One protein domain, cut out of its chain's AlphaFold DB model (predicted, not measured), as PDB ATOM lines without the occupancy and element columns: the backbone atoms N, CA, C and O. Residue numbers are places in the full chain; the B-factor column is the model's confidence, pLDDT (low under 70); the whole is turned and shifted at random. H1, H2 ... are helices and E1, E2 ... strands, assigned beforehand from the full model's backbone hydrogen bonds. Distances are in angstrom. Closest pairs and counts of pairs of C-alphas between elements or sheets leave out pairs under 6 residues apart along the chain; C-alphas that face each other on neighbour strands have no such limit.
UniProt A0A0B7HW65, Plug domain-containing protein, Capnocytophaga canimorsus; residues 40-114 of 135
ATOM      1  N   VAL A  40     192.858 246.410 119.215       56.84
ATOM      2  CA  VAL A  40     193.142 246.215 120.641       56.84
ATOM      3  C   VAL A  40     194.243 247.177 121.044       56.84
ATOM      4  O   VAL A  40     195.356 247.138 120.515       56.84
ATOM      5  N   ILE A  41     193.922 248.050 121.993       53.16
ATOM      6  CA  ILE A  41     194.897 248.918 122.641       53.16
ATOM      7  C   ILE A  41     195.520 248.090 123.765       53.16
ATOM      8  O   ILE A  41     194.923 247.891 124.817       53.16
ATOM      9  N   SER A  42     196.698 247.523 123.502       56.12
ATOM     10  CA  SER A  42     197.480 246.840 124.536       56.12
ATOM     11  C   SER A  42     198.121 247.867 125.480       56.12
ATOM     12  O   SER A  42     198.305 249.027 125.106       56.12
ATOM     13  N   ALA A  43     198.543 247.431 126.671       49.72
ATOM     14  CA  ALA A  43     199.193 248.245 127.707       49.72
ATOM     15  C   ALA A  43     200.447 249.024 127.234       49.72
ATOM     16  O   ALA A  43     200.938 249.908 127.930       49.72
ATOM     17  N   THR A  44     200.968 248.734 126.038       54.88
ATOM     18  CA  THR A  44     202.068 249.465 125.387       54.88
ATOM     19  C   THR A  44     201.610 250.650 124.521       54.88
ATOM     20  O   THR A  44     202.430 251.226 123.805       54.88
ATOM     21  N   ARG A  45     200.313 251.008 124.536       56.53
ATOM     22  CA  ARG A  45     199.688 252.108 123.761       56.53
ATOM     23  C   ARG A  45     199.933 252.073 122.246       56.53
ATOM     24  O   ARG A  45     199.708 253.059 121.551       56.53
ATOM     25  N   THR A  46     200.377 250.939 121.708       55.78
ATOM     26  CA  THR A  46     200.587 250.777 120.266       55.78
ATOM     27  C   THR A  46     199.324 250.200 119.636       55.78
ATOM     28  O   THR A  46     198.916 249.091 119.979       55.78
ATOM     29  N   LEU A  47     198.722 250.933 118.697       57.19
ATOM     30  CA  LEU A  47     197.574 250.461 117.923       57.19
ATOM     31  C   LEU A  47     198.010 249.284 117.043       57.19
ATOM     32  O   LEU A  47     198.837 249.440 116.142       57.19
ATOM     33  N   ARG A  48     197.482 248.092 117.324       60.41
ATOM     34  CA  ARG A  48     197.752 246.871 116.558       60.41
ATOM     35  C   ARG A  48     196.423 246.276 116.120       60.41
ATOM     36  O   ARG A  48     195.521 246.075 116.932       60.41
ATOM     37  N   GLN A  49     196.307 245.980 114.831       63.62
ATOM     38  CA  GLN A  49     195.192 245.187 114.328       63.62
ATOM     39  C   GLN A  49     195.311 243.766 114.901       63.62
ATOM     40  O   GLN A  49     196.423 243.226 114.925       63.62
ATOM     41  N   LEU A  50     194.200 243.160 115.339       63.22
ATOM     42  CA  LEU A  50     194.188 241.817 115.955       63.22
ATOM     43  C   LEU A  50     194.991 240.785 115.147       63.22
ATOM     44  O   LEU A  50     195.743 239.998 115.710       63.22
ATOM     45  N   SER A  51     194.889 240.849 113.816       61.41
ATOM     46  CA  SER A  51     195.556 239.948 112.866       61.41
ATOM     47  C   SER A  51     197.091 240.001 112.882       61.41
ATOM     48  O   SER A  51     197.728 239.148 112.276       61.41
ATOM     49  N   SER A  52     197.693 241.009 113.519       69.81
ATOM     50  CA  SER A  52     199.144 241.260 113.507       69.81
ATOM     51  C   SER A  52     199.870 240.826 114.788       69.81
ATOM     52  O   SER A  52     201.081 241.033 114.907       69.81
ATOM     53  N   LEU A  53     199.150 240.270 115.771       66.94
ATOM     54  CA  LEU A  53     199.709 239.906 117.073       66.94
ATOM     55  C   LEU A  53     200.153 238.431 117.101       66.94
ATOM     56  O   LEU A  53     199.361 237.554 116.769       66.94
ATOM     57  N   PRO A  54     201.388 238.128 117.553       73.00
ATOM     58  CA  PRO A  54     201.864 236.753 117.735       73.00
ATOM     59  C   PRO A  54     201.338 236.094 119.025       73.00
ATOM     60  O   PRO A  54     201.699 234.961 119.327       73.00
ATOM     61  N   LEU A  55     200.525 236.809 119.808       75.00
ATOM     62  CA  LEU A  55     199.954 236.370 121.081       75.00
ATOM     63  C   LEU A  55     198.443 236.182 120.921       75.00
ATOM     64  O   LEU A  55     197.794 236.961 120.221       75.00
ATOM     65  N   GLN A  56     197.882 235.174 121.589       73.81
ATOM     66  CA  GLN A  56     196.443 234.925 121.573       73.81
ATOM     67  C   GLN A  56     195.712 236.045 122.328       73.81
ATOM     68  O   GLN A  56     195.947 236.257 123.515       73.81
ATOM     69  N   VAL A  57     194.827 236.755 121.630       80.44
ATOM     70  CA  VAL A  57     193.989 237.822 122.188       80.44
ATOM     71  C   VAL A  57     192.539 237.534 121.826       80.44
ATOM     72  O   VAL A  57     192.236 237.252 120.668       80.44
ATOM     73  N   GLN A  58     191.654 237.613 122.816       79.88
ATOM     74  CA  GLN A  58     190.207 237.535 122.629       79.88
ATOM     75  C   GLN A  58     189.611 238.905 122.952       79.88
ATOM     76  O   GLN A  58     189.957 239.504 123.971       79.88
ATOM     77  N   LEU A  59     188.755 239.418 122.067       84.38
ATOM     78  CA  LEU A  59     188.074 240.694 122.252       84.38
ATOM     79  C   LEU A  59     186.570 240.452 122.296       84.38
ATOM     80  O   LEU A  59     185.971 240.059 121.300       84.38
ATOM     81  N   ILE A  60     185.985 240.714 123.461       84.00
ATOM     82  CA  ILE A  60     184.549 240.608 123.698       84.00
ATOM     83  C   ILE A  60     183.946 241.997 123.501       84.00
ATOM     84  O   ILE A  60     184.266 242.942 124.228       84.00
ATOM     85  N   LYS A  61     183.080 242.142 122.498       85.81
ATOM     86  CA  LYS A  61     182.435 243.429 122.188       85.81
ATOM     87  C   LYS A  61     181.239 243.679 123.090       85.81
ATOM     88  O   LYS A  61     180.548 242.755 123.502       85.81
ATOM     89  N   GLU A  62     180.866 244.946 123.236       85.19
ATOM     90  CA  GLU A  62     179.634 245.335 123.930       85.19
ATOM     91  C   GLU A  62     178.387 244.614 123.383       85.19
ATOM     92  O   GLU A  62     177.538 244.169 124.150       85.19
ATOM     93  N   LYS A  63     178.279 244.438 122.057       86.12
ATOM     94  CA  LYS A  63     177.161 243.702 121.439       86.12
ATOM     95  C   LYS A  63     177.094 242.245 121.911       86.12
ATOM     96  O   LYS A  63     175.997 241.720 122.081       86.12
ATOM     97  N   GLU A  64     178.245 241.610 122.101       84.88
ATOM     98  CA  GLU A  64     178.353 240.225 122.561       84.88
ATOM     99  C   GLU A  64     177.942 240.117 124.031       84.88
ATOM    100  O   GLU A  64     177.049 239.335 124.354       84.88
ATOM    101  N   ILE A  65     178.444 241.024 124.879       86.50
ATOM    102  CA  ILE A  65     178.038 241.159 126.289       86.50
ATOM    103  C   ILE A  65     176.519 241.368 126.413       86.50
ATOM    104  O   ILE A  65     175.850 240.764 127.252       86.50
ATOM    105  N   ARG A  66     175.936 242.209 125.550       86.88
ATOM    106  CA  ARG A  66     174.483 242.442 125.530       86.88
ATOM    107  C   ARG A  66     173.701 241.217 125.056       86.88
ATOM    108  O   ARG A  66     172.581 241.014 125.512       86.88
ATOM    109  N   SER A  67     174.269 240.404 124.166       86.00
ATOM    110  CA  SER A  67     173.612 239.194 123.659       86.00
ATOM    111  C   SER A  67     173.549 238.067 124.690       86.00
ATOM    112  O   SER A  67     172.577 237.313 124.699       86.00
ATOM    113  N   THR A  68     174.517 238.006 125.610       81.94
ATOM    114  CA  THR A  68     174.550 237.008 126.688       81.94
ATOM    115  C   THR A  68     173.474 237.218 127.763       81.94
ATOM    116  O   THR A  68     173.261 236.321 128.567       81.94
ATOM    117  N   ASN A  69     172.764 238.363 127.790       83.69
ATOM    118  CA  ASN A  69     171.791 238.724 128.846       83.69
ATOM    119  C   ASN A  69     172.335 238.546 130.281       83.69
ATOM    120  O   ASN A  69     171.578 238.328 131.225       83.69
ATOM    121  N   ALA A  70     173.655 238.643 130.433       83.00
ATOM    122  CA  ALA A  70     174.351 238.429 131.685       83.00
ATOM    123  C   ALA A  70     174.179 239.630 132.622       83.00
ATOM    124  O   ALA A  70     174.273 240.787 132.200       83.00
ATOM    125  N   SER A  71     173.964 239.350 133.906       84.81
ATOM    126  CA  SER A  71     173.922 240.364 134.971       84.81
ATOM    127  C   SER A  71     175.299 240.551 135.614       84.81
ATOM    128  O   SER A  71     175.590 241.588 136.218       84.81
ATOM    129  N   ARG A  72     176.177 239.549 135.472       82.19
ATOM    130  CA  ARG A  72     177.524 239.528 136.053       82.19
ATOM    131  C   ARG A  72     178.587 239.269 134.992       82.19
ATOM    132  O   ARG A  72     178.382 238.499 134.063       82.19
ATOM    133  N   LEU A  73     179.766 239.867 135.176       81.06
ATOM    134  CA  LEU A  73     180.915 239.635 134.295       81.06
ATOM    135  C   LEU A  73     181.349 238.160 134.289       81.06
ATOM    136  O   LEU A  73     181.763 237.661 133.249       81.06
ATOM    137  N   SER A  74     181.220 237.448 135.409       79.69
ATOM    138  CA  SER A  74     181.572 236.028 135.490       79.69
ATOM    139  C   SER A  74     180.720 235.133 134.592       79.69
ATOM    140  O   SER A  74     181.239 234.151 134.073       79.69
ATOM    141  N   GLU A  75     179.464 235.499 134.337       82.88
ATOM    142  CA  GLU A  75     178.588 234.795 133.390       82.88
ATOM    143  C   GLU A  75     179.077 234.990 131.949       82.88
ATOM    144  O   GLU A  75     179.153 234.033 131.188       82.88
ATOM    145  N   VAL A  76     179.500 236.208 131.590       86.25
ATOM    146  CA  VAL A  76     180.077 236.499 130.264       86.25
ATOM    147  C   VAL A  76     181.398 235.756 130.058       86.25
ATOM    148  O   VAL A  76     181.657 235.242 128.972       86.25
ATOM    149  N   LEU A  77     182.251 235.707 131.087       84.69
ATOM    150  CA  LEU A  77     183.551 235.034 131.014       84.69
ATOM    151  C   LEU A  77     183.424 233.505 131.004       84.69
ATOM    152  O   LEU A  77     184.280 232.849 130.420       84.69
ATOM    153  N   ALA A  78     182.368 232.946 131.600       83.44
ATOM    154  CA  ALA A  78     182.107 231.507 131.588       83.44
ATOM    155  C   ALA A  78     181.784 230.962 130.184       83.44
ATOM    156  O   ALA A  78     182.027 229.789 129.916       83.44
ATOM    157  N   GLU A  79     181.286 231.809 129.278       84.69
ATOM    158  CA  GLU A  79     181.038 231.457 127.871       84.69
ATOM    159  C   GLU A  79     182.326 231.413 127.029       84.69
ATOM    160  O   GLU A  79     182.332 230.917 125.900       84.69
ATOM    161  N   GLN A  80     183.437 231.939 127.551       85.00
ATOM    162  CA  GLN A  80     184.688 232.026 126.809       85.00
ATOM    163  C   GLN A  80     185.534 230.771 127.022       85.00
ATOM    164  O   GLN A  80     185.877 230.383 128.139       85.00
ATOM    165  N   ASN A  81     185.950 230.155 125.919       83.75
ATOM    166  CA  ASN A  81     186.792 228.967 125.972       83.75
ATOM    167  C   ASN A  81     188.170 229.282 126.576       83.75
ATOM    168  O   ASN A  81     188.860 230.216 126.161       83.75
ATOM    169  N   GLY A  82     188.608 228.439 127.515       83.75
ATOM    170  CA  GLY A  82     189.912 228.564 128.174       83.75
ATOM    171  C   GLY A  82     189.922 229.472 129.408       83.75
ATOM    172  O   GLY A  82     190.988 229.625 130.012       83.75
ATOM    173  N   LEU A  83     188.766 230.021 129.799       86.88
ATOM    174  CA  LEU A  83     188.551 230.687 131.082       86.88
ATOM    175  C   LEU A  83     187.716 229.792 132.003       86.88
ATOM    176  O   LEU A  83     186.759 229.158 131.567       86.88
ATOM    177  N   VAL A  84     188.090 229.728 133.281       85.00
ATOM    178  CA  VAL A  84     187.349 228.984 134.309       85.00
ATOM    179  C   VAL A  84     187.176 229.869 135.533       85.00
ATOM    180  O   VAL A  84     188.153 230.372 136.087       85.00
ATOM    181  N   THR A  85     185.934 230.036 135.976       81.81
ATOM    182  CA  THR A  85     185.620 230.754 137.213       81.81
ATOM    183  C   THR A  85     185.725 229.799 138.397       81.81
ATOM    184  O   THR A  85     185.070 228.756 138.424       81.81
ATOM    185  N   ILE A  86     186.548 230.145 139.384       79.69
ATOM    186  CA  ILE A  86     186.761 229.355 140.597       79.69
ATOM    187  C   ILE A  86     186.187 230.134 141.785       79.69
ATOM    188  O   ILE A  86     186.612 231.266 142.030       79.69
ATOM    189  N   PRO A  87     185.245 229.564 142.555       73.00
ATOM    190  CA  PRO A  87     184.744 230.219 143.754       73.00
ATOM    191  C   PRO A  87     185.864 230.327 144.798       73.00
ATOM    192  O   PRO A  87     186.497 229.341 145.178       73.00
ATOM    193  N   GLY A  88     186.117 231.543 145.266       66.81
ATOM    194  CA  GLY A  88     187.064 231.838 146.329       66.81
ATOM    195  C   GLY A  88     186.489 231.511 147.707       66.81
ATOM    196  O   GLY A  88     185.290 231.612 147.957       66.81
ATOM    197  N   HIS A  89     187.375 231.161 148.638       59.41
ATOM    198  CA  HIS A  89     187.016 230.728 149.995       59.41
ATOM    199  C   HIS A  89     186.270 231.788 150.828       59.41
ATOM    200  O   HIS A  89     185.616 231.445 151.807       59.41
ATOM    201  N   THR A  90     186.363 233.068 150.461       58.00
ATOM    202  CA  THR A  90     185.770 234.200 151.190       58.00
ATOM    203  C   THR A  90     184.629 234.880 150.428       58.00
ATOM    204  O   THR A  90     184.340 236.045 150.677       58.00
ATOM    205  N   GLY A  91     183.976 234.174 149.498       60.94
ATOM    206  CA  GLY A  91     182.745 234.658 148.859       60.94
ATOM    207  C   GLY A  91     182.929 235.585 147.654       60.94
ATOM    208  O   GLY A  91     181.973 236.247 147.265       60.94
ATOM    209  N   GLY A  92     184.115 235.624 147.041       69.31
ATOM    210  CA  GLY A  92     184.297 236.220 145.712       69.31
ATOM    211  C   GLY A  92     184.830 235.199 144.708       69.31
ATOM    212  O   GLY A  92     185.292 234.132 145.094       69.31
ATOM    213  N   GLU A  93     184.734 235.504 143.419       74.50
ATOM    214  CA  GLU A  93     185.032 234.575 142.321       74.50
ATOM    215  C   GLU A  93     186.355 234.925 141.648       74.50
ATOM    216  O   GLU A  93     186.530 236.063 141.231       74.50
ATOM    217  N   GLY A  94     187.268 233.962 141.538       78.88
ATOM    218  CA  GLY A  94     188.534 234.090 140.826       78.88
ATOM    219  C   GLY A  94     188.459 233.583 139.386       78.88
ATOM    220  O   GLY A  94     187.636 232.727 139.074       78.88
ATOM    221  N   ILE A  95     189.343 234.072 138.510       81.38
ATOM    222  CA  ILE A  95     189.434 233.630 137.110       81.38
ATOM    223  C   ILE A  95     190.753 232.892 136.873       81.38
ATOM    224  O   ILE A  95     191.842 233.453 137.021       81.38
ATOM    225  N   GLN A  96     190.641 231.636 136.458       85.56
ATOM    226  CA  GLN A  96     191.735 230.807 135.972       85.56
ATOM    227  C   GLN A  96     191.781 230.863 134.444       85.56
ATOM    228  O   GLN A  96     190.765 230.701 133.769       85.56
ATOM    229  N   MET A  97     192.980 231.062 133.899       86.81
ATOM    230  CA  MET A  97     193.220 231.099 132.457       86.81
ATOM    231  C   MET A  97     194.107 229.926 132.062       86.81
ATOM    232  O   MET A  97     195.204 229.777 132.596       86.81
ATOM    233  N   GLN A  98     193.643 229.090 131.130       86.00
ATOM    234  CA  GLN A  98     194.432 227.982 130.565       86.00
ATOM    235  C   GLN A  98     195.015 227.015 131.621       86.00
ATOM    236  O   GLN A  98     196.096 226.460 131.440       86.00
ATOM    237  N   GLY A  99     194.309 226.818 132.739       85.69
ATOM    238  CA  GLY A  99     194.756 225.950 133.836       85.69
ATOM    239  C   GLY A  99     195.796 226.571 134.779       85.69
ATOM    240  O   GLY A  99     196.259 225.893 135.693       85.69
ATOM    241  N   LEU A 100     196.154 227.848 134.600       85.88
ATOM    242  CA  LEU A 100     196.990 228.587 135.548       85.88
ATOM    243  C   LEU A 100     196.180 228.992 136.780       85.88
ATOM    244  O   LEU A 100     195.006 229.346 136.682       85.88
ATOM    245  N   ASP A 101     196.797 228.928 137.956       82.38
ATOM    246  CA  ASP A 101     196.147 229.362 139.193       82.38
ATOM    247  C   ASP A 101     195.761 230.851 139.125       82.38
ATOM    248  O   ASP A 101     196.418 231.657 138.460       82.38
ATOM    249  N   VAL A 102     194.707 231.229 139.845       79.00
ATOM    250  CA  VAL A 102     194.151 232.588 139.862       79.00
ATOM    251  C   VAL A 102     195.174 233.615 140.361       79.00
ATOM    252  O   VAL A 102     195.134 234.778 139.966       79.00
ATOM    253  N   ALA A 103     196.143 233.186 141.179       77.69
ATOM    254  CA  ALA A 103     197.267 234.015 141.614       77.69
ATOM    255  C   ALA A 103     198.123 234.565 140.452       77.69
ATOM    256  O   ALA A 103     198.828 235.557 140.637       77.69
ATOM    257  N   TYR A 104     198.054 233.947 139.269       81.75
ATOM    258  CA  TYR A 104     198.782 234.360 138.066       81.75
ATOM    259  C   TYR A 104     197.924 235.158 137.071       81.75
ATOM    260  O   TYR A 104     198.406 235.509 135.993       81.75
ATOM    261  N   THR A 105     196.676 235.483 137.420       79.69
ATOM    262  CA  THR A 105     195.779 236.293 136.588       79.69
ATOM    263  C   THR A 105     195.811 237.755 137.039       79.69
ATOM    264  O   THR A 105     195.454 238.076 138.171       79.69
ATOM    265  N   LEU A 106     196.201 238.663 136.139       82.50
ATOM    266  CA  LEU A 106     196.141 240.110 136.357       82.50
ATOM    267  C   LEU A 106     194.899 240.694 135.680       82.50
ATOM    268  O   LEU A 106     194.757 240.605 134.463       82.50
ATOM    269  N   ILE A 107     194.038 241.343 136.465       81.56
ATOM    270  CA  ILE A 107     192.867 242.067 135.962       81.56
ATOM    271  C   ILE A 107     193.170 243.563 135.992       81.56
ATOM    272  O   ILE A 107     193.603 244.097 137.017       81.56
ATOM    273  N   LEU A 108     192.932 244.234 134.867       82.94
ATOM    274  CA  LEU A 108     193.077 245.679 134.727       82.94
ATOM    275  C   LEU A 108     191.698 246.311 134.503       82.94
ATOM    276  O   LEU A 108     190.951 245.852 133.640       82.94
ATOM    277  N   ILE A 109     191.386 247.374 135.242       81.69
ATOM    278  CA  ILE A 109     190.267 248.279 134.945       81.69
ATOM    279  C   ILE A 109     190.884 249.622 134.581       81.69
ATOM    280  O   ILE A 109     191.671 250.155 135.358       81.69
ATOM    281  N   ASP A 110     190.556 250.145 133.401       81.81
ATOM    282  CA  ASP A 110     191.068 251.433 132.917       81.81
ATOM    283  C   ASP A 110     192.600 251.554 133.046       81.81
ATOM    284  O   ASP A 110     193.129 252.510 133.604       81.81
ATOM    285  N   GLU A 111     193.321 250.534 132.560       81.19
ATOM    286  CA  GLU A 111     194.792 250.399 132.625       81.19
ATOM    287  C   GLU A 111     195.384 250.218 134.035       81.19
ATOM    288  O   GLU A 111     196.586 249.979 134.170       81.19
ATOM    289  N   MET A 112     194.576 250.268 135.093       78.69
ATOM    290  CA  MET A 112     195.047 250.129 136.466       78.69
ATOM    291  C   MET A 112     194.840 248.708 136.987       78.69
ATOM    292  O   MET A 112     193.765 248.130 136.793       78.69
ATOM    293  N   PRO A 113     195.837 248.131 137.681       80.62
ATOM    294  CA  PRO A 113     195.676 246.830 138.301       80.62
ATOM    295  C   PRO A 113     194.579 246.895 139.356       80.62
ATOM    296  O   PRO A 113     194.601 247.741 140.252       80.62
ATOM    297  N   LEU A 114     193.626 245.974 139.261       74.38
ATOM    298  CA  LEU A 114     192.607 245.811 140.281       74.38
ATOM    299  C   LEU A 114     193.258 245.129 141.491       74.38
ATOM    300  O   LEU A 114     193.393 243.908 141.554       74.38
TER     301      LEU A 114
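AT A GLANCE: This is residues 40 to 114 of the 135 residues of the protein "Plug domain-containing protein" of Capnocytophaga canimorsus (UniProt A0A0B7HW65). Little regular structure is here: the hairpin E2-E3 with short helix H2 packed beside it, H1 beyond H2, and E1 far off at the end of a long link. Of 75 printed residues, 25 are in named elements, in the order E1 H1 H2 E2 E3; the class is mixed and the sheet E2 - E3 antiparallel. It is only just loose, close to compact, with radius of gyration of the C-alphas 13.9 A and spans 39 by 29 by 23 A.

IN THESE COORDINATES: Find C-alpha 47 at (197.574, 250.461, 117.923), where E1 runs to residue 49, 6.8 A. H1, residues 62 to 67, and H2, residues 73 to 78, each span 8.6 A. E2, residues 83 to 87, spans 13.2 A; E3, residues 93 to 97, spans 13.3 A and ends at (193.220, 231.099, 132.457).

HOW THE PARTS SIT: In hairpin E2 and E3, look for N 84 and O 96, 2.9 A, within hydrogen-bond range. H2 and E2 come closest at C-alphas Ala 78 and Val 84, 6.4 A. H1 and H2 are close but not clearly touching, C-alphas Ile 65 and Val 76 being 6.5 A apart; every O i to N i+4 pair in both is within hydrogen-bond range. E1 pairs with no named strand and is apart from H2.

THE WHOLE: The printed part has no cut; E1 to H1 is a long link. Residues 40 to 53 and 88 to 92 are under 70 in pLDDT.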